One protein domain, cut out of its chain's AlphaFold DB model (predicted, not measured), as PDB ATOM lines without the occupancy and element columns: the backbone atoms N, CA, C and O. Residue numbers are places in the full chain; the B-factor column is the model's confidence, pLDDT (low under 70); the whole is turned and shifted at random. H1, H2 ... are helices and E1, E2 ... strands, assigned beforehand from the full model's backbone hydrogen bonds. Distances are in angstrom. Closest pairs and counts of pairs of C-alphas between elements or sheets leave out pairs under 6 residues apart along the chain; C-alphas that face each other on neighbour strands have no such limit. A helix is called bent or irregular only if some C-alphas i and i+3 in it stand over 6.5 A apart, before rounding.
ATOM      1  N   GLN A  59     148.753 102.895 154.882       78.19
ATOM      2  CA  GLN A  59     149.147 101.488 154.872       78.19
ATOM      3  C   GLN A  59     150.648 101.256 154.645       78.19
ATOM      4  O   GLN A  59     151.153 100.214 155.044       78.19
ATOM      5  N   PHE A  60     151.376 102.192 154.022       80.69
ATOM      6  CA  PHE A  60     152.825 102.031 153.809       80.69
ATOM      7  C   PHE A  60     153.633 102.121 155.099       80.69
ATOM      8  O   PHE A  60     154.767 101.658 155.164       80.69
ATOM      9  N   PHE A  61     153.042 102.693 156.142       81.19
ATOM     10  CA  PHE A  61     153.668 102.828 157.450       81.19
ATOM     11  C   PHE A  61     153.146 101.787 158.440       81.19
ATOM     12  O   PHE A  61     153.239 101.984 159.653       81.19
ATOM     13  N   ASP A  62     152.540 100.717 157.924       81.06
ATOM     14  CA  ASP A  62     151.873  99.717 158.731       81.06
ATOM     15  C   ASP A  62     152.765  98.526 159.058       81.06
ATOM     16  O   ASP A  62     153.447  97.972 158.201       81.06
ATOM     17  N   VAL A  63     152.725  98.108 160.320       87.06
ATOM     18  CA  VAL A  63     153.408  96.916 160.823       87.06
ATOM     19  C   VAL A  63     152.524  96.227 161.863       87.06
ATOM     20  O   VAL A  63     151.682  96.863 162.501       87.06
ATOM     21  N   TRP A  64     152.713  94.919 162.049       85.56
ATOM     22  CA  TRP A  64     151.909  94.118 162.982       85.56
ATOM     23  C   TRP A  64     151.968  94.632 164.420       85.56
ATOM     24  O   TRP A  64     150.929  94.804 165.052       85.56
ATOM     25  N   LEU A  65     153.173  94.910 164.917       89.12
ATOM     26  CA  LEU A  65     153.409  95.463 166.249       89.12
ATOM     27  C   LEU A  65     154.355  96.667 166.120       89.12
ATOM     28  O   LEU A  65     155.568  96.479 165.972       89.12
ATOM     29  N   PRO A  66     153.819  97.899 166.100       91.38
ATOM     30  CA  PRO A  66     154.624  99.096 165.899       91.38
ATOM     31  C   PRO A  66     155.481  99.411 167.125       91.38
ATOM     32  O   PRO A  66     155.052  99.250 168.263       91.38
ATOM     33  N   LYS A  67     156.704  99.898 166.883       92.56
ATOM     34  CA  LYS A  67     157.625 100.373 167.933       92.56
ATOM     35  C   LYS A  67     157.477 101.868 168.231       92.56
ATOM     36  O   LYS A  67     157.986 102.340 169.241       92.56
ATOM     37  N   TRP A  68     156.819 102.605 167.342       91.75
ATOM     38  CA  TRP A  68     156.552 104.035 167.451       91.75
ATOM     39  C   TRP A  68     155.184 104.348 166.836       91.75
ATOM     40  O   TRP A  68     154.731 103.611 165.955       91.75
ATOM     41  N   PRO A  69     154.515 105.428 167.271       89.62
ATOM     42  CA  PRO A  69     153.265 105.847 166.662       89.62
ATOM     43  C   PRO A  69     153.504 106.435 165.267       89.62
ATOM     44  O   PRO A  69     154.466 107.167 165.039       89.62
ATOM     45  N   THR A  70     152.578 106.160 164.350       91.69
ATOM     46  CA  THR A  70     152.496 106.829 163.048       91.69
ATOM     47  C   THR A  70     151.164 107.552 162.964       91.69
ATOM     48  O   THR A  70     150.116 106.912 163.045       91.69
ATOM     49  N   PHE A  71     151.189 108.858 162.730       92.50
ATOM     50  CA  PHE A  71     149.978 109.668 162.663       92.50
ATOM     51  C   PHE A  71     149.574 109.991 161.234       92.50
ATOM     52  O   PHE A  71     150.417 110.145 160.351       92.50
ATOM     53  N   GLY A  72     148.268 110.112 161.029       90.75
ATOM     54  CA  GLY A  72     147.681 110.559 159.780       90.75
ATOM     55  C   GLY A  72     146.774 111.766 160.002       90.75
ATOM     56  O   GLY A  72     146.075 111.844 161.007       90.75
ATOM     57  N   PHE A  73     146.772 112.696 159.052       90.12
ATOM     58  CA  PHE A  73     145.840 113.821 159.026       90.12
ATOM     59  C   PHE A  73     144.987 113.691 157.769       90.12
ATOM     60  O   PHE A  73     145.476 113.914 156.662       90.12
ATOM     61  N   ASN A  74     143.735 113.277 157.936       86.81
ATOM     62  CA  ASN A  74     142.794 113.124 156.838       86.81
ATOM     63  C   ASN A  74     141.968 114.405 156.688       86.81
ATOM     64  O   ASN A  74     141.274 114.811 157.620       86.81
ATOM     65  N   LEU A  75     142.046 115.049 155.525       84.44
ATOM     66  CA  LEU A  75     141.296 116.268 155.239       84.44
ATOM     67  C   LEU A  75     139.920 115.890 154.677       84.44
ATOM     68  O   LEU A  75     139.819 115.403 153.552       84.44
ATOM     69  N   THR A  76     138.860 116.122 155.446       76.69
ATOM     70  CA  THR A  76     137.478 115.778 155.078       76.69
ATOM     71  C   THR A  76     136.642 117.034 154.849       76.69
ATOM     72  O   THR A  76     137.056 118.147 155.176       76.69
ATOM     73  N   LYS A  77     135.456 116.900 154.247       72.94
ATOM     74  CA  LYS A  77     134.533 118.029 154.059       72.94
ATOM     75  C   LYS A  77     133.556 118.092 155.223       72.94
ATOM     76  O   LYS A  77     133.004 117.076 155.626       72.94
ATOM     77  N   LEU A  78     133.250 119.298 155.693       64.94
ATOM     78  CA  LEU A  78     132.250 119.479 156.747       64.94
ATOM     79  C   LEU A  78     130.858 118.936 156.338       64.94
ATOM     80  O   LEU A  78     130.123 118.449 157.184       64.94
ATOM     81  N   SER A  79     130.491 118.968 155.047       52.88
ATOM     82  CA  SER A  79     129.167 118.512 154.582       52.88
ATOM     83  C   SER A  79     128.952 116.996 154.615       52.88
ATOM     84  O   SER A  79     127.806 116.576 154.744       52.88
ATOM     85  N   SER A  80     130.012 116.185 154.503       50.25
ATOM     86  CA  SER A  80     129.891 114.719 154.558       50.25
ATOM     87  C   SER A  80     129.660 114.225 155.992       50.25
ATOM     88  O   SER A  80     128.926 113.266 156.202       50.25
ATOM     89  N   ALA A  81     130.158 114.963 156.992       47.16
ATOM     90  CA  ALA A  81     130.005 114.642 158.414       47.16
ATOM     91  C   ALA A  81     128.560 114.765 158.953       47.16
ATOM     92  O   ALA A  81     128.256 114.237 160.022       47.16
ATOM     93  N   PHE A  82     127.661 115.453 158.238       42.75
ATOM     94  CA  PHE A  82     126.269 115.668 158.669       42.75
ATOM     95  C   PHE A  82     125.264 114.668 158.087       42.75
ATOM     96  O   PHE A  82     124.092 114.686 158.464       42.75
ATOM     97  N   SER A  83     125.696 113.797 157.181       43.06
ATOM     98  CA  SER A  83     124.804 112.929 156.420       43.06
ATOM     99  C   SER A  83     125.089 111.474 156.793       43.06
ATOM    100  O   SER A  83     125.878 110.806 156.139       43.06
ATOM    101  N   THR A  84     124.473 110.974 157.865       44.25
ATOM    102  CA  THR A  84     124.584 109.562 158.284       44.25
ATOM    103  C   THR A  84     123.196 108.936 158.437       44.25
ATOM    104  O   THR A  84     122.428 109.370 159.293       44.25
ATOM    105  N   SER A  85     122.910 107.932 157.595       41.44
ATOM    106  CA  SER A  85     121.789 106.965 157.575       41.44
ATOM    107  C   SER A  85     120.386 107.441 157.998       41.44
ATOM    108  O   SER A  85     120.078 107.603 159.176       41.44
ATOM    109  N   ALA A  86     119.470 107.486 157.023       41.84
ATOM    110  CA  ALA A  86     118.024 107.632 157.227       41.84
ATOM    111  C   ALA A  86     117.307 106.330 157.675       41.84
ATOM    112  O   ALA A  86     116.081 106.317 157.759       41.84
ATOM    113  N   LEU A  87     118.031 105.227 157.930       41.19
ATOM    114  CA  LEU A  87     117.443 103.888 158.133       41.19
ATOM    115  C   LEU A  87     117.588 103.296 159.547       41.19
ATOM    116  O   LEU A  87     117.359 102.102 159.729       41.19
ATOM    117  N   GLN A  88     117.888 104.098 160.571       40.78
ATOM    118  CA  GLN A  88     117.703 103.671 161.965       40.78
ATOM    119  C   GLN A  88     116.843 104.689 162.723       40.78
ATOM    120  O   GLN A  88     117.265 105.841 162.860       40.78
ATOM    121  N   PRO A  89     115.647 104.301 163.218       35.56
ATOM    122  CA  PRO A  89     114.926 105.111 164.190       35.56
ATOM    123  C   PRO A  89     115.827 105.332 165.407       35.56
ATOM    124  O   PRO A  89     116.508 104.404 165.848       35.56
ATOM    125  N   CYS A  90     115.846 106.560 165.925       39.81
ATOM    126  CA  CYS A  90     116.529 106.889 167.171       39.81
ATOM    127  C   CYS A  90     116.019 105.979 168.289       39.81
ATOM    128  O   CYS A  90     114.875 106.107 168.716       39.81
ATOM    129  N   ASP A  91     116.872 105.087 168.775       38.59
ATOM    130  CA  ASP A  91     116.663 104.466 170.071       38.59
ATOM    131  C   ASP A  91     117.308 105.386 171.113       38.59
ATOM    132  O   ASP A  91     118.528 105.409 171.272       38.59
ATOM    133  N   GLU A  92     116.494 106.218 171.770       38.50
ATOM    134  CA  GLU A  92     116.945 107.184 172.787       38.50
ATOM    135  C   GLU A  92     117.611 106.504 173.996       38.50
ATOM    136  O   GLU A  92     118.308 107.158 174.774       38.50
ATOM    137  N   THR A  93     117.431 105.187 174.143       40.03
ATOM    138  CA  THR A  93     118.014 104.390 175.228       40.03
ATOM    139  C   THR A  93     119.333 103.713 174.850       40.03
ATOM    140  O   THR A  93     120.124 103.374 175.732       40.03
ATOM    141  N   ALA A  94     119.627 103.578 173.552       40.56
ATOM    142  CA  ALA A  94     120.892 103.045 173.072       40.56
ATOM    143  C   ALA A  94     121.922 104.179 172.973       40.56
ATOM    144  O   ALA A  94     121.986 104.911 171.984       40.56
ATOM    145  N   GLN A  95     122.776 104.307 173.990       38.16
ATOM    146  CA  GLN A  95     124.002 105.110 173.923       38.16
ATOM    147  C   GLN A  95     124.984 104.496 172.907       38.16
ATOM    148  O   GLN A  95     126.011 103.928 173.263       38.16
ATOM    149  N   SER A  96     124.673 104.568 171.615       43.47
ATOM    150  CA  SER A  96     125.673 104.357 170.574       43.47
ATOM    151  C   SER A  96     126.587 105.580 170.546       43.47
ATOM    152  O   SER A  96     126.098 106.713 170.544       43.47
ATOM    153  N   ALA A  97     127.903 105.373 170.460       43.75
ATOM    154  CA  ALA A  97     128.885 106.437 170.235       43.75
ATOM    155  C   ALA A  97     128.514 107.336 169.033       43.75
ATOM    156  O   ALA A  97     128.826 108.520 169.041       43.75
ATOM    157  N   ALA A  98     127.735 106.826 168.068       38.56
ATOM    158  CA  ALA A  98     127.176 107.598 166.954       38.56
ATOM    159  C   ALA A  98     126.204 108.719 167.395       38.56
ATOM    160  O   ALA A  98     126.173 109.792 166.796       38.56
ATOM    161  N   ALA A  99     125.432 108.526 168.471       37.12
ATOM    162  CA  ALA A  99     124.555 109.560 169.028       37.12
ATOM    163  C   ALA A  99     125.339 110.636 169.806       37.12
ATOM    164  O   ALA A  99     124.946 111.803 169.806       37.12
ATOM    165  N   ALA A 100     126.471 110.268 170.414       39.94
ATOM    166  CA  ALA A 100     127.400 111.213 171.038       39.94
ATOM    167  C   ALA A 100     128.223 111.985 169.985       39.94
ATOM    168  O   ALA A 100     128.342 113.207 170.078       39.94
ATOM    169  N   ALA A 101     128.682 111.308 168.926       43.91
ATOM    170  CA  ALA A 101     129.364 111.901 167.775       43.91
ATOM    171  C   ALA A 101     128.494 112.954 167.062       43.91
ATOM    172  O   ALA A 101     128.999 114.000 166.672       43.91
ATOM    173  N   ARG A 102     127.166 112.763 167.000       46.88
ATOM    174  CA  ARG A 102     126.213 113.763 166.470       46.88
ATOM    175  C   ARG A 102     126.234 115.110 167.203       46.88
ATOM    176  O   ARG A 102     125.965 116.122 166.566       46.88
ATOM    177  N   LYS A 103     126.557 115.150 168.502       44.06
ATOM    178  CA  LYS A 103     126.715 116.405 169.270       44.06
ATOM    179  C   LYS A 103     128.116 117.020 169.135       44.06
ATOM    180  O   LYS A 103     128.251 118.224 169.298       44.06
ATOM    181  N   LEU A 104     129.124 116.204 168.816       47.75
ATOM    182  CA  LEU A 104     130.514 116.602 168.527       47.75
ATOM    183  C   LEU A 104     130.744 116.974 167.043       47.75
ATOM    184  O   LEU A 104     131.812 117.456 166.677       47.75
ATOM    185  N   ASN A 105     129.753 116.773 166.166       49.81
ATOM    186  CA  ASN A 105     129.849 116.971 164.710       49.81
ATOM    187  C   ASN A 105     129.972 118.435 164.238       49.81
ATOM    188  O   ASN A 105     130.003 118.685 163.036       49.81
ATOM    189  N   GLU A 106     130.103 119.398 165.150       57.00
ATOM    190  CA  GLU A 106     130.503 120.775 164.826       57.00
ATOM    191  C   GLU A 106     132.019 120.999 164.949       57.00
ATOM    192  O   GLU A 106     132.531 122.003 164.449       57.00
ATOM    193  N   GLU A 107     132.760 120.079 165.580       69.50
ATOM    194  CA  GLU A 107     134.185 120.287 165.828       69.50
ATOM    195  C   GLU A 107     134.997 120.181 164.523       69.50
ATOM    196  O   GLU A 107     134.863 119.201 163.775       69.50
ATOM    197  N   PRO A 108     135.850 121.180 164.218       81.62
ATOM    198  CA  PRO A 108     136.639 121.217 162.987       81.62
ATOM    199  C   PRO A 108     137.753 120.163 162.956       81.62
ATOM    200  O   PRO A 108     138.294 119.877 161.887       81.62
ATOM    201  N   VAL A 109     138.099 119.599 164.112       87.94
ATOM    202  CA  VAL A 109     139.151 118.604 164.301       87.94
ATOM    203  C   VAL A 109     138.595 117.490 165.172       87.94
ATOM    204  O   VAL A 109     138.131 117.744 166.275       87.94
ATOM    205  N   TYR A 110     138.662 116.253 164.691       86.94
ATOM    206  CA  TYR A 110     138.149 115.093 165.411       86.94
ATOM    207  C   TYR A 110     139.130 113.927 165.325       86.94
ATOM    208  O   TYR A 110     139.631 113.606 164.247       86.94
ATOM    209  N   LEU A 111     139.399 113.279 166.458       89.31
ATOM    210  CA  LEU A 111     140.177 112.045 166.521       89.31
ATOM    211  C   LEU A 111     139.248 110.900 166.950       89.31
ATOM    212  O   LEU A 111     138.803 110.898 168.100       89.31
ATOM    213  N   PRO A 112     138.958 109.932 166.063       87.75
ATOM    214  CA  PRO A 112     138.178 108.755 166.423       87.75
ATOM    215  C   PRO A 112     138.799 107.980 167.585       87.75
ATOM    216  O   PRO A 112     140.012 107.789 167.641       87.75
ATOM    217  N   LYS A 113     137.977 107.457 168.492       87.75
ATOM    218  CA  LYS A 113     138.413 106.487 169.499       87.75
ATOM    219  C   LYS A 113     138.534 105.089 168.886       87.75
ATOM    220  O   LYS A 113     137.898 104.793 167.871       87.75
ATOM    221  N   PRO A 114     139.318 104.180 169.496       85.75
ATOM    222  CA  PRO A 114     139.500 102.830 168.959       85.75
ATOM    223  C   PRO A 114     138.188 102.049 168.797       85.75
ATOM    224  O   PRO A 114     138.047 101.247 167.872       85.75
ATOM    225  N   GLU A 115     137.233 102.307 169.684       84.12
ATOM    226  CA  GLU A 115     135.913 101.676 169.747       84.12
ATOM    227  C   GLU A 115     134.819 102.417 168.959       84.12
ATOM    228  O   GLU A 115     133.722 101.880 168.782       84.12
ATOM    229  N   ASP A 116     135.130 103.589 168.394       78.19
ATOM    230  CA  ASP A 116     134.184 104.344 167.577       78.19
ATOM    231  C   ASP A 116     133.910 103.615 166.260       78.19
ATOM    232  O   ASP A 116     134.794 103.413 165.420       78.19
ATOM    233  N   LYS A 117     132.643 103.259 166.039       68.25
ATOM    234  CA  LYS A 117     132.172 102.824 164.723       68.25
ATOM    235  C   LYS A 117     132.022 104.063 163.848       68.25
ATOM    236  O   LYS A 117     131.219 104.935 164.155       68.25
ATOM    237  N   GLN A 118     132.810 104.135 162.780       67.12
ATOM    238  CA  GLN A 118     132.671 105.190 161.782       67.12
ATOM    239  C   GLN A 118     131.494 104.844 160.869       67.12
ATOM    240  O   GLN A 118     131.453 103.749 160.296       67.12
ATOM    241  N   ASP A 119     130.536 105.759 160.768       59.28
ATOM    242  CA  ASP A 119     129.426 105.632 159.832       59.28
ATOM    243  C   ASP A 119     129.911 105.881 158.394       59.28
ATOM    244  O   ASP A 119     130.875 106.619 158.178       59.28
ATOM    245  N   PRO A 120     129.268 105.266 157.388       63.00
ATOM    246  CA  PRO A 120     129.533 105.609 155.999       63.00
ATOM    247  C   PRO A 120     129.113 107.057 155.723       63.00
ATOM    248  O   PRO A 120     128.046 107.488 156.164       63.00
ATOM    249  N   ASP A 121     129.927 107.770 154.946       62.72
ATOM    250  CA  ASP A 121     129.582 109.094 154.428       62.72
ATOM    251  C   ASP A 121     128.394 108.994 153.455       62.72
ATOM    252  O   ASP A 121     128.350 108.104 152.598       62.72
ATOM    253  N   TRP A 122     127.453 109.936 153.549       62.31
ATOM    254  CA  TRP A 122     126.381 110.105 152.566       62.31
ATOM    255  C   TRP A 122     126.457 111.479 151.909       62.31
ATOM    256  O   TRP A 122     126.721 112.484 152.558       62.31
ATOM    257  N   ASP A 123     126.141 111.533 150.620       62.94
ATOM    258  CA  ASP A 123     125.997 112.787 149.888       62.94
ATOM    259  C   ASP A 123     124.679 112.784 149.109       62.94
ATOM    260  O   ASP A 123     124.313 111.802 148.458       62.94
ATOM    261  N   ASN A 124     123.963 113.911 149.152       67.50
ATOM    262  CA  ASN A 124     122.775 114.110 148.327       67.50
ATOM    263  C   ASN A 124     123.191 114.361 146.873       67.50
ATOM    264  O   ASN A 124     123.858 115.350 146.556       67.50
ATOM    265  N   LEU A 125     122.773 113.467 145.979       73.75
ATOM    266  CA  LEU A 125     123.089 113.543 144.557       73.75
ATOM    267  C   LEU A 125     122.002 114.317 143.811       73.75
ATOM    268  O   LEU A 125     120.908 113.812 143.576       73.75
ATOM    269  N   ASN A 126     122.328 115.539 143.394       78.00
ATOM    270  CA  ASN A 126     121.367 116.444 142.755       78.00
ATOM    271  C   ASN A 126     121.453 116.441 141.214       78.00
ATOM    272  O   ASN A 126     120.712 117.162 140.553       78.00
ATOM    273  N   SER A 127     122.379 115.676 140.618       81.69
ATOM    274  CA  SER A 127     122.591 115.615 139.163       81.69
ATOM    275  C   SER A 127     123.340 114.353 138.698       81.69
ATOM    276  O   SER A 127     124.087 113.733 139.460       81.69
ATOM    277  N   LEU A 128     123.218 114.017 137.406       83.19
ATOM    278  CA  LEU A 128     123.988 112.937 136.767       83.19
ATOM    279  C   LEU A 128     125.503 113.185 136.806       83.19
ATOM    280  O   LEU A 128     126.277 112.254 137.015       83.19
ATOM    281  N   LEU A 129     125.934 114.442 136.660       78.44
ATOM    282  CA  LEU A 129     127.348 114.798 136.772       78.44
ATOM    283  C   LEU A 129     127.860 114.591 138.204       78.44
ATOM    284  O   LEU A 129     128.921 114.000 138.385       78.44
ATOM    285  N   SER A 130     127.088 115.006 139.218       73.25
ATOM    286  CA  SER A 130     127.443 114.751 140.623       73.25
ATOM    287  C   SER A 130     127.478 113.260 140.950       73.25
ATOM    288  O   SER A 130     128.311 112.839 141.741       73.25
ATOM    289  N   PHE A 131     126.641 112.445 140.303       79.44
ATOM    290  CA  PHE A 131     126.702 110.991 140.445       79.44
ATOM    291  C   PHE A 131     127.984 110.408 139.836       79.44
ATOM    292  O   PHE A 131     128.675 109.640 140.499       79.44
ATOM    293  N   ALA A 132     128.359 110.810 138.618       76.44
ATOM    294  CA  ALA A 132     129.612 110.370 137.999       76.44
ATOM    295  C   ALA A 132     130.847 110.798 138.818       76.44
ATOM    296  O   ALA A 132     131.773 110.009 139.009       76.44
ATOM    297  N   GLN A 133     130.840 112.021 139.356       74.19
ATOM    298  CA  GLN A 133     131.876 112.503 140.273       74.19
ATOM    299  C   GLN A 133     131.903 111.716 141.586       74.19
ATOM    300  O   GLN A 133     132.985 111.406 142.074       74.19
ATOM    301  N   ALA A 134     130.741 111.353 142.135       75.62
ATOM    302  CA  ALA A 134     130.652 110.522 143.332       75.62
ATOM    303  C   ALA A 134     131.190 109.104 143.086       75.62
ATOM    304  O   ALA A 134     131.920 108.587 143.927       75.62
ATOM    305  N   ILE A 135     130.914 108.496 141.923       74.94
ATOM    306  CA  ILE A 135     131.506 107.205 141.527       74.94
ATOM    307  C   ILE A 135     133.028 107.316 141.471       74.94
ATOM    308  O   ILE A 135     133.722 106.492 142.063       74.94
ATOM    309  N   PHE A 136     133.547 108.336 140.784       73.31
ATOM    310  CA  PHE A 136     134.988 108.540 140.659       73.31
ATOM    311  C   PHE A 136     135.645 108.773 142.026       73.31
ATOM    312  O   PHE A 136     136.614 108.101 142.366       73.31
ATOM    313  N   GLY A 137     135.071 109.658 142.845       71.69
ATOM    314  CA  GLY A 137     135.559 109.938 144.194       71.69
ATOM    315  C   GLY A 137     135.478 108.723 145.119       71.69
ATOM    316  O   GLY A 137     136.393 108.498 145.904       71.69
ATOM    317  N   THR A 138     134.434 107.900 144.997       71.50
ATOM    318  CA  THR A 138     134.332 106.638 145.739       71.50
ATOM    319  C   THR A 138     135.419 105.675 145.288       71.50
ATOM    320  O   THR A 138     136.140 105.158 146.126       71.50
ATOM    321  N   ALA A 139     135.600 105.463 143.983       68.12
ATOM    322  CA  ALA A 139     136.620 104.553 143.464       68.12
ATOM    323  C   ALA A 139     138.042 104.959 143.894       68.12
ATOM    324  O   ALA A 139     138.837 104.103 144.274       68.12
ATOM    325  N   GLN A 140     138.329 106.261 143.878       70.12
ATOM    326  CA  GLN A 140     139.610 106.845 144.271       70.12
ATOM    327  C   GLN A 140     139.879 106.722 145.780       70.12
ATOM    328  O   GLN A 140     140.992 106.388 146.174       70.12
ATOM    329  N   ASN A 141     138.871 106.966 146.626       71.25
ATOM    330  CA  ASN A 141     139.045 107.014 148.083       71.25
ATOM    331  C   ASN A 141     138.640 105.717 148.803       71.25
ATOM    332  O   ASN A 141     138.905 105.580 149.990       71.25
ATOM    333  N   TYR A 142     138.025 104.748 148.116       69.94
ATOM    334  CA  TYR A 142     137.473 103.531 148.729       69.94
ATOM    335  C   TYR A 142     138.494 102.796 149.599       69.94
ATOM    336  O   TYR A 142     138.195 102.418 150.733       69.94
ATOM    337  N   ARG A 143     139.710 102.605 149.075       71.19
ATOM    338  CA  ARG A 143     140.780 101.909 149.796       71.19
ATOM    339  C   ARG A 143     141.188 102.678 151.052       71.19
ATOM    340  O   ARG A 143     141.296 102.074 152.117       71.19
ATOM    341  N   ASP A 144     141.352 103.984 150.913       73.38
ATOM    342  CA  ASP A 144     141.799 104.875 151.976       73.38
ATOM    343  C   ASP A 144     140.745 104.969 153.094       73.38
ATOM    344  O   ASP A 144     141.078 104.816 154.268       73.38
ATOM    345  N   THR A 145     139.460 105.112 152.748       73.69
ATOM    346  CA  THR A 145     138.343 105.144 153.707       73.69
ATOM    347  C   THR A 145     138.207 103.824 154.460       73.69
ATOM    348  O   THR A 145     138.058 103.817 155.682       73.69
ATOM    349  N   LEU A 146     138.284 102.686 153.761       74.81
ATOM    350  CA  LEU A 146     138.199 101.383 154.419       74.81
ATOM    351  C   LEU A 146     139.331 101.171 155.419       74.81
ATOM    352  O   LEU A 146     139.089 100.666 156.513       74.81
ATOM    353  N   GLN A 147     140.553 101.552 155.052       77.25
ATOM    354  CA  GLN A 147     141.714 101.400 155.919       77.25
ATOM    355  C   GLN A 147     141.674 102.372 157.093       77.25
ATOM    356  O   GLN A 147     141.933 101.961 158.221       77.25
ATOM    357  N   ALA A 148     141.281 103.624 156.858       79.44
ATOM    358  CA  ALA A 148     141.115 104.608 157.919       79.44
ATOM    359  C   ALA A 148     140.068 104.180 158.955       79.44
ATOM    360  O   ALA A 148     140.207 104.526 160.120       79.44
ATOM    361  N   ASN A 149     139.071 103.384 158.559       81.38
ATOM    362  CA  ASN A 149     138.018 102.887 159.442       81.38
ATOM    363  C   ASN A 149     138.385 101.609 160.211       81.38
ATOM    364  O   ASN A 149     137.590 101.169 161.048       81.38
ATOM    365  N   LEU A 150     139.546 100.997 159.955       85.69
ATOM    366  CA  LEU A 150     139.964  99.809 160.693       85.69
ATOM    367  C   LEU A 150     140.284 100.152 162.160       85.69
ATOM    368  O   LEU A 150     140.866 101.208 162.445       85.69
ATOM    369  N   PRO A 151     139.968  99.247 163.108       87.56
ATOM    370  CA  PRO A 151     140.561  99.317 164.437       87.56
ATOM    371  C   PRO A 151     142.082  99.253 164.289       87.56
ATOM    372  O   PRO A 151     142.579  98.520 163.432       87.56
ATOM    373  N   SER A 152     142.822  99.995 165.113       87.69
ATOM    374  CA  SER A 152     144.278 100.187 165.009       87.69
ATOM    375  C   SER A 152     144.742 101.214 163.952       87.69
ATOM    376  O   SER A 152     145.945 101.417 163.747       87.69
ATOM    377  N   TYR A 153     143.809 101.835 163.226       89.00
ATOM    378  CA  TYR A 153     144.082 102.875 162.229       89.00
ATOM    379  C   TYR A 153     143.327 104.163 162.545       89.00
ATOM    380  O   TYR A 153     143.944 105.224 162.585       89.00
ATOM    381  N   ARG A 154     142.019 104.096 162.803       88.75
ATOM    382  CA  ARG A 154     141.201 105.301 163.027       88.75
ATOM    383  C   ARG A 154     141.703 106.175 164.173       88.75
ATOM    384  O   ARG A 154     141.718 107.392 164.047       88.75
ATOM    385  N   GLU A 155     142.189 105.572 165.253       90.19
ATOM    386  CA  GLU A 155     142.598 106.293 166.461       90.19
ATOM    387  C   GLU A 155     143.953 106.998 166.362       90.19
ATOM    388  O   GLU A 155     144.350 107.711 167.277       90.19
ATOM    389  N   ARG A 156     144.667 106.814 165.248       91.94
ATOM    390  CA  ARG A 156     145.889 107.561 164.909       91.94
ATOM    391  C   ARG A 156     145.690 108.486 163.706       91.94
ATOM    392  O   ARG A 156     146.658 109.084 163.234       91.94
ATOM    393  N   ILE A 157     144.461 108.581 163.194       91.75
ATOM    394  CA  ILE A 157     144.095 109.412 162.046       91.75
ATOM    395  C   ILE A 157     143.189 110.537 162.530       91.75
ATOM    396  O   ILE A 157     142.005 110.333 162.786       91.75
ATOM    397  N   VAL A 158     143.734 111.746 162.614       91.19
ATOM    398  CA  VAL A 158     142.926 112.932 162.898       91.19
ATOM    399  C   VAL A 158     142.170 113.321 161.637       91.19
ATOM    400  O   VAL A 158     142.758 113.469 160.566       91.19
ATOM    401  N   GLN A 159     140.867 113.519 161.769       88.56
ATOM    402  CA  GLN A 159     140.012 114.075 160.733       88.56
ATOM    403  C   GLN A 159     139.979 115.599 160.885       88.56
ATOM    404  O   GLN A 159     139.515 116.121 161.899       88.56
ATOM    405  N   ILE A 160     140.466 116.319 159.876       88.31
ATOM    406  CA  ILE A 160     140.387 117.780 159.800       88.31
ATOM    407  C   ILE A 160     139.285 118.136 158.811       88.31
ATOM    408  O   ILE A 160     139.423 117.921 157.606       88.31
ATOM    409  N   ARG A 161     138.195 118.705 159.318       85.56
ATOM    410  CA  ARG A 161     137.023 119.063 158.522       85.56
ATOM    411  C   ARG A 161     137.206 120.457 157.934       85.56
ATOM    412  O   ARG A 161     137.262 121.459 158.652       85.56
ATOM    413  N   LEU A 162     137.296 120.525 156.614       84.31
ATOM    414  CA  LEU A 162     137.441 121.759 155.854       84.31
ATOM    415  C   LEU A 162     136.076 122.330 155.462       84.31
ATOM    416  O   LEU A 162     135.142 121.602 155.099       84.31
ATOM    417  N   ASN A 163     135.975 123.655 155.537       83.00
ATOM    418  CA  ASN A 163     134.833 124.408 155.032       83.00
ATOM    419  C   ASN A 163     134.835 124.443 153.494       83.00
ATOM    420  O   ASN A 163     135.826 124.114 152.846       83.00
ATOM    421  N   LYS A 164     133.721 124.863 152.880       79.44
ATOM    422  CA  LYS A 164     133.585 124.903 151.408       79.44
ATOM    423  C   LYS A 164     134.617 125.811 150.722       79.44
ATOM    424  O   LYS A 164     134.952 125.582 149.562       79.44
ATOM    425  N   ASP A 165     135.087 126.832 151.427       80.88
ATOM    426  CA  ASP A 165     136.094 127.802 150.999       80.88
ATOM    427  C   ASP A 165     137.537 127.390 151.347       80.88
ATOM    428  O   ASP A 165     138.477 128.087 150.974       80.88
ATOM    429  N   GLU A 166     137.736 126.246 152.011       83.19
ATOM    430  CA  GLU A 166     139.038 125.757 152.470       83.19
ATOM    431  C   GLU A 166     139.495 124.523 151.668       83.19
ATOM    432  O   GLU A 166     138.806 123.506 151.599       83.19
ATOM    433  N   GLY A 167     140.695 124.583 151.086       79.06
ATOM    434  CA  GLY A 167     141.345 123.451 150.415       79.06
ATOM    435  C   GLY A 167     140.675 122.987 149.112       79.06
ATOM    436  O   GLY A 167     139.958 123.730 148.440       79.06
ATOM    437  N   GLY A 168     140.951 121.744 148.711       74.12
ATOM    438  CA  GLY A 168     140.457 121.178 147.453       74.12
ATOM    439  C   GLY A 168     140.955 121.952 146.226       74.12
ATOM    440  O   GLY A 168     142.153 122.152 146.056       74.12
ATOM    441  N   LEU A 169     140.026 122.393 145.371       69.38
ATOM    442  CA  LEU A 169     140.334 123.202 144.183       69.38
ATOM    443  C   LEU A 169     140.505 124.700 144.494       69.38
ATOM    444  O   LEU A 169     140.821 125.480 143.595       69.38
ATOM    445  N   ASN A 170     140.320 125.120 145.750       73.38
ATOM    446  CA  ASN A 170     140.517 126.505 146.167       73.38
ATOM    447  C   ASN A 170     142.019 126.791 146.317       73.38
ATOM    448  O   ASN A 170     142.559 126.819 147.417       73.38
ATOM    449  N   LEU A 171     142.721 126.977 145.197       76.31
ATOM    450  CA  LEU A 171     144.172 127.207 145.200       76.31
ATOM    451  C   LEU A 171     144.551 128.648 145.579       76.31
ATOM    452  O   LEU A 171     145.607 128.881 146.156       76.31
ATOM    453  N   ALA A 172     143.681 129.618 145.283       84.50
ATOM    454  CA  ALA A 172     143.900 131.041 145.549       84.50
ATOM    455  C   ALA A 172     143.199 131.502 146.842       84.50
ATOM    456  O   ALA A 172     142.445 132.475 146.844       84.50
ATOM    457  N   MET A 173     143.407 130.776 147.945       90.31
ATOM    458  CA  MET A 173     142.813 131.128 149.241       90.31
ATOM    459  C   MET A 173     143.410 132.433 149.801       90.31
ATOM    460  O   MET A 173     144.635 132.579 149.836       90.31
ATOM    461  N   PRO A 174     142.585 133.373 150.306       92.50
ATOM    462  CA  PRO A 174     143.076 134.537 151.036       92.50
ATOM    463  C   PRO A 174     143.860 134.136 152.291       92.50
ATOM    464  O   PRO A 174     143.554 133.119 152.917       92.50
ATOM    465  N   LYS A 175     144.798 134.987 152.736       94.44
ATOM    466  CA  LYS A 175     145.608 134.744 153.947       94.44
ATOM    467  C   LYS A 175     144.753 134.356 155.160       94.44
ATOM    468  O   LYS A 175     145.079 133.403 155.852       94.44
ATOM    469  N   ALA A 176     143.629 135.042 155.369       92.94
ATOM    470  CA  ALA A 176     142.725 134.762 156.482       92.94
ATOM    471  C   ALA A 176     142.146 133.332 156.462       92.94
ATOM    472  O   ALA A 176     141.889 132.771 157.521       92.94
ATOM    473  N   ILE A 177     141.940 132.737 155.283       90.69
ATOM    474  CA  ILE A 177     141.471 131.349 155.151       90.69
ATOM    475  C   ILE A 177     142.625 130.372 155.391       90.69
ATOM    476  O   ILE A 177     142.460 129.397 156.119       90.69
ATOM    477  N   ILE A 178     143.814 130.672 154.864       90.81
ATOM    478  CA  ILE A 178     145.024 129.878 155.128       90.81
ATOM    479  C   ILE A 178     145.312 129.825 156.634       90.81
ATOM    480  O   ILE A 178     145.547 128.747 157.172       90.81
ATOM    481  N   ASP A 179     145.226 130.963 157.327       93.19
ATOM    482  CA  ASP A 179     145.445 131.049 158.773       93.19
ATOM    483  C   ASP A 179     144.457 130.154 159.554       93.19
ATOM    484  O   ASP A 179     144.852 129.498 160.518       93.19
ATOM    485  N   LYS A 180     143.193 130.050 159.110       90.31
ATOM    486  CA  LYS A 180     142.210 129.123 159.701       90.31
ATOM    487  C   LYS A 180     142.614 127.662 159.513       90.31
ATOM    488  O   LYS A 180     142.554 126.890 160.466       90.31
ATOM    489  N   VAL A 181     143.050 127.277 158.311       91.00
ATOM    490  CA  VAL A 181     143.502 125.902 158.031       91.00
ATOM    491  C   VAL A 181     144.741 125.556 158.862       91.00
ATOM    492  O   VAL A 181     144.810 124.471 159.437       91.00
ATOM    493  N   VAL A 182     145.687 126.492 158.999       93.12
ATOM    494  CA  VAL A 182     146.862 126.332 159.873       93.12
ATOM    495  C   VAL A 182     146.437 126.123 161.327       93.12
ATOM    496  O   VAL A 182     146.949 125.212 161.977       93.12
ATOM    497  N   SER A 183     145.471 126.903 161.823       94.38
ATOM    498  CA  SER A 183     144.934 126.744 163.181       94.38
ATOM    499  C   SER A 183     144.335 125.351 163.404       94.38
ATOM    500  O   SER A 183     144.613 124.732 164.428       94.38
ATOM    501  N   LYS A 184     143.578 124.818 162.434       92.94
ATOM    502  CA  LYS A 184     143.046 123.445 162.503       92.94
ATOM    503  C   LYS A 184     144.165 122.400 162.543       92.94
ATOM    504  O   LYS A 184     144.082 121.433 163.290       92.94
ATOM    505  N   GLY A 185     145.239 122.601 161.777       94.06
ATOM    506  CA  GLY A 185     146.416 121.726 161.817       94.06
ATOM    507  C   GLY A 185     147.131 121.739 163.175       94.06
ATOM    508  O   GLY A 185     147.528 120.687 163.674       94.06
ATOM    509  N   GLN A 186     147.259 122.913 163.800       96.00
ATOM    510  CA  GLN A 186     147.830 123.046 165.147       96.00
ATOM    511  C   GLN A 186     146.972 122.340 166.197       96.00
ATOM    512  O   GLN A 186     147.502 121.611 167.034       96.00
ATOM    513  N   GLU A 187     145.654 122.516 166.127       95.31
ATOM    514  CA  GLU A 187     144.698 121.829 166.992       95.31
ATOM    515  C   GLU A 187     144.770 120.306 166.811       95.31
ATOM    516  O   GLU A 187     144.851 119.577 167.796       95.31
ATOM    517  N   ALA A 188     144.851 119.823 165.569       94.44
ATOM    518  CA  ALA A 188     145.011 118.405 165.260       94.44
ATOM    519  C   ALA A 188     146.287 117.810 165.874       94.44
ATOM    520  O   ALA A 188     146.240 116.754 166.507       94.44
ATOM    521  N   GLY A 189     147.420 118.508 165.743       95.38
ATOM    522  CA  GLY A 189     148.671 118.105 166.385       95.38
ATOM    523  C   GLY A 189     148.574 118.115 167.914       95.38
ATOM    524  O   GLY A 189     149.000 117.165 168.565       95.38
ATOM    525  N   ALA A 190     147.962 119.151 168.492       95.81
ATOM    526  CA  ALA A 190     147.767 119.253 169.934       95.81
ATOM    527  C   ALA A 190     146.868 118.133 170.478       95.81
ATOM    528  O   ALA A 190     147.151 117.603 171.549       95.81
ATOM    529  N   THR A 191     145.820 117.749 169.747       94.06
ATOM    530  CA  THR A 191     144.933 116.636 170.103       94.06
ATOM    531  C   THR A 191     145.695 115.317 170.189       94.06
ATOM    532  O   THR A 191     145.547 114.615 171.181       94.06
ATOM    533  N   LEU A 192     146.597 115.014 169.251       94.38
ATOM    534  CA  LEU A 192     147.416 113.791 169.312       94.38
ATOM    535  C   LEU A 192     148.399 113.759 170.492       94.38
ATOM    536  O   LEU A 192     148.787 112.686 170.944       94.38
ATOM    537  N   CYS A 193     148.802 114.922 171.006       94.19
ATOM    538  CA  CYS A 193     149.691 115.017 172.165       94.19
ATOM    539  C   CYS A 193     148.971 114.810 173.507       94.19
ATOM    540  O   CYS A 193     149.633 114.692 174.539       94.19
ATOM    541  N   LYS A 194     147.633 114.804 173.528       94.06
ATOM    542  CA  LYS A 194     146.846 114.639 174.754       94.06
ATOM    543  C   LYS A 194     146.712 113.142 175.099       94.06
ATOM    544  O   LYS A 194     146.122 112.407 174.310       94.06
ATOM    545  N   PRO A 195     147.166 112.673 176.280       89.00
ATOM    546  CA  PRO A 195     147.139 111.244 176.633       89.00
ATOM    547  C   PRO A 195     145.741 110.611 176.731       89.00
ATOM    548  O   PRO A 195     145.598 109.397 176.611       89.00
ATOM    549  N   ASN A 196     144.707 111.418 176.984       89.25
ATOM    550  CA  ASN A 196     143.302 110.994 176.977       89.25
ATOM    551  C   ASN A 196     142.710 110.931 175.557       89.25
ATOM    552  O   ASN A 196     141.649 110.336 175.349       89.25
ATOM    553  N   GLU A 197     143.378 111.552 174.584       90.88
ATOM    554  CA  GLU A 197     142.983 111.517 173.184       90.88
ATOM    555  C   GLU A 197     143.656 110.373 172.445       90.88
ATOM    556  O   GLU A 197     142.964 109.479 171.957       90.88
ATOM    557  N   PHE A 198     144.989 110.374 172.441       94.31
ATOM    558  CA  PHE A 198     145.810 109.314 171.881       94.31
ATOM    559  C   PHE A 198     146.710 108.706 172.957       94.31
ATOM    560  O   PHE A 198     147.431 109.405 173.671       94.31
ATOM    561  N   ASN A 199     146.710 107.377 173.025       94.12
ATOM    562  CA  ASN A 199     147.588 106.609 173.891       94.12
ATOM    563  C   ASN A 199     148.233 105.483 173.073       94.12
ATOM    564  O   ASN A 199     147.540 104.644 172.491       94.12
TER     565      ASN A 199
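What this domain is: This is residues 59 to 199 of the 306 residues of an uncharacterized protein of Cyanobacteria bacterium 13_1_20CM_4_61_6 (UniProt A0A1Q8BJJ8). Nearest the middle lies a short ribbon of two parallel strands, E1 and E2; H3 packs on E2 with its residues 180 to 192, while H1 and H2 lie well away from H3, joined by long loops. H2 is kinked, and its residues 135 to 142 stick out. The printed part has 141 residues, with E1, H1, H2, E2 and H3 in that order; the class is mixed, helices and strands, with 59 residues, under half, in named elements. It is compact, with a radius of gyration of the C-alphas of 16.4 A and spans of 47 by 45 by 29 A.

How they stand to each other: Pass residues 59 to 71, which hold no named element, and find E1, residues 72 to 77. Its parallel neighbour is E2, residues 157 to 162, at 30 degrees; look for N 74 and O 158, 2.8 A apart, and N 160 and O 74, 2.8 A. Between these strands come H1, residues 97 to 104, and H2, residues 128 to 148, which are apart; together they make a strand-helix-strand unit, two parallel strands with helices between, whose crossover is right-handed. Residues 109 to 110 pair antiparallel with residues 159 to 160 of E2. The closest C-alphas of H2 and E2 are those of Ala 148 and Ile 157, 7.0 A apart. H3, residues 175 to 192, comes closest to E2 at the C-alphas of Val 158 and Ala 188, 6.3 A; H1 and H2 are apart from it. Every O i to N i+4 pair is within hydrogen-bond range in H3, 3 of 4 in H1 and 15 of 17 in H2.

Where its parts are: Find C-alpha 72 at (147.681, 110.559, 159.780), where E1 begins its 16.2 A; E2 measures 15.3 A and H1 10.4 A. H2 starts at C-alpha 128, (123.988, 112.937, 136.767), and runs 28.5 A; it is irregular, with C-alphas 140 and 143 7.5 A apart and a kink of 56 degrees near residue 141. H3 runs 26.0 A to C-alpha 192 at (147.416, 113.791, 169.312).

The domain as a whole: The C-alphas farthest apart, of Lys 67 and Ser 127, are 47.8 A apart. The printed part has no cut; the links E1 to H1, H1 to H2 and E2 to H3 are long. Look for pLDDT under 70 at residues 78 to 107, 117 to 124, 139, 142 and 169.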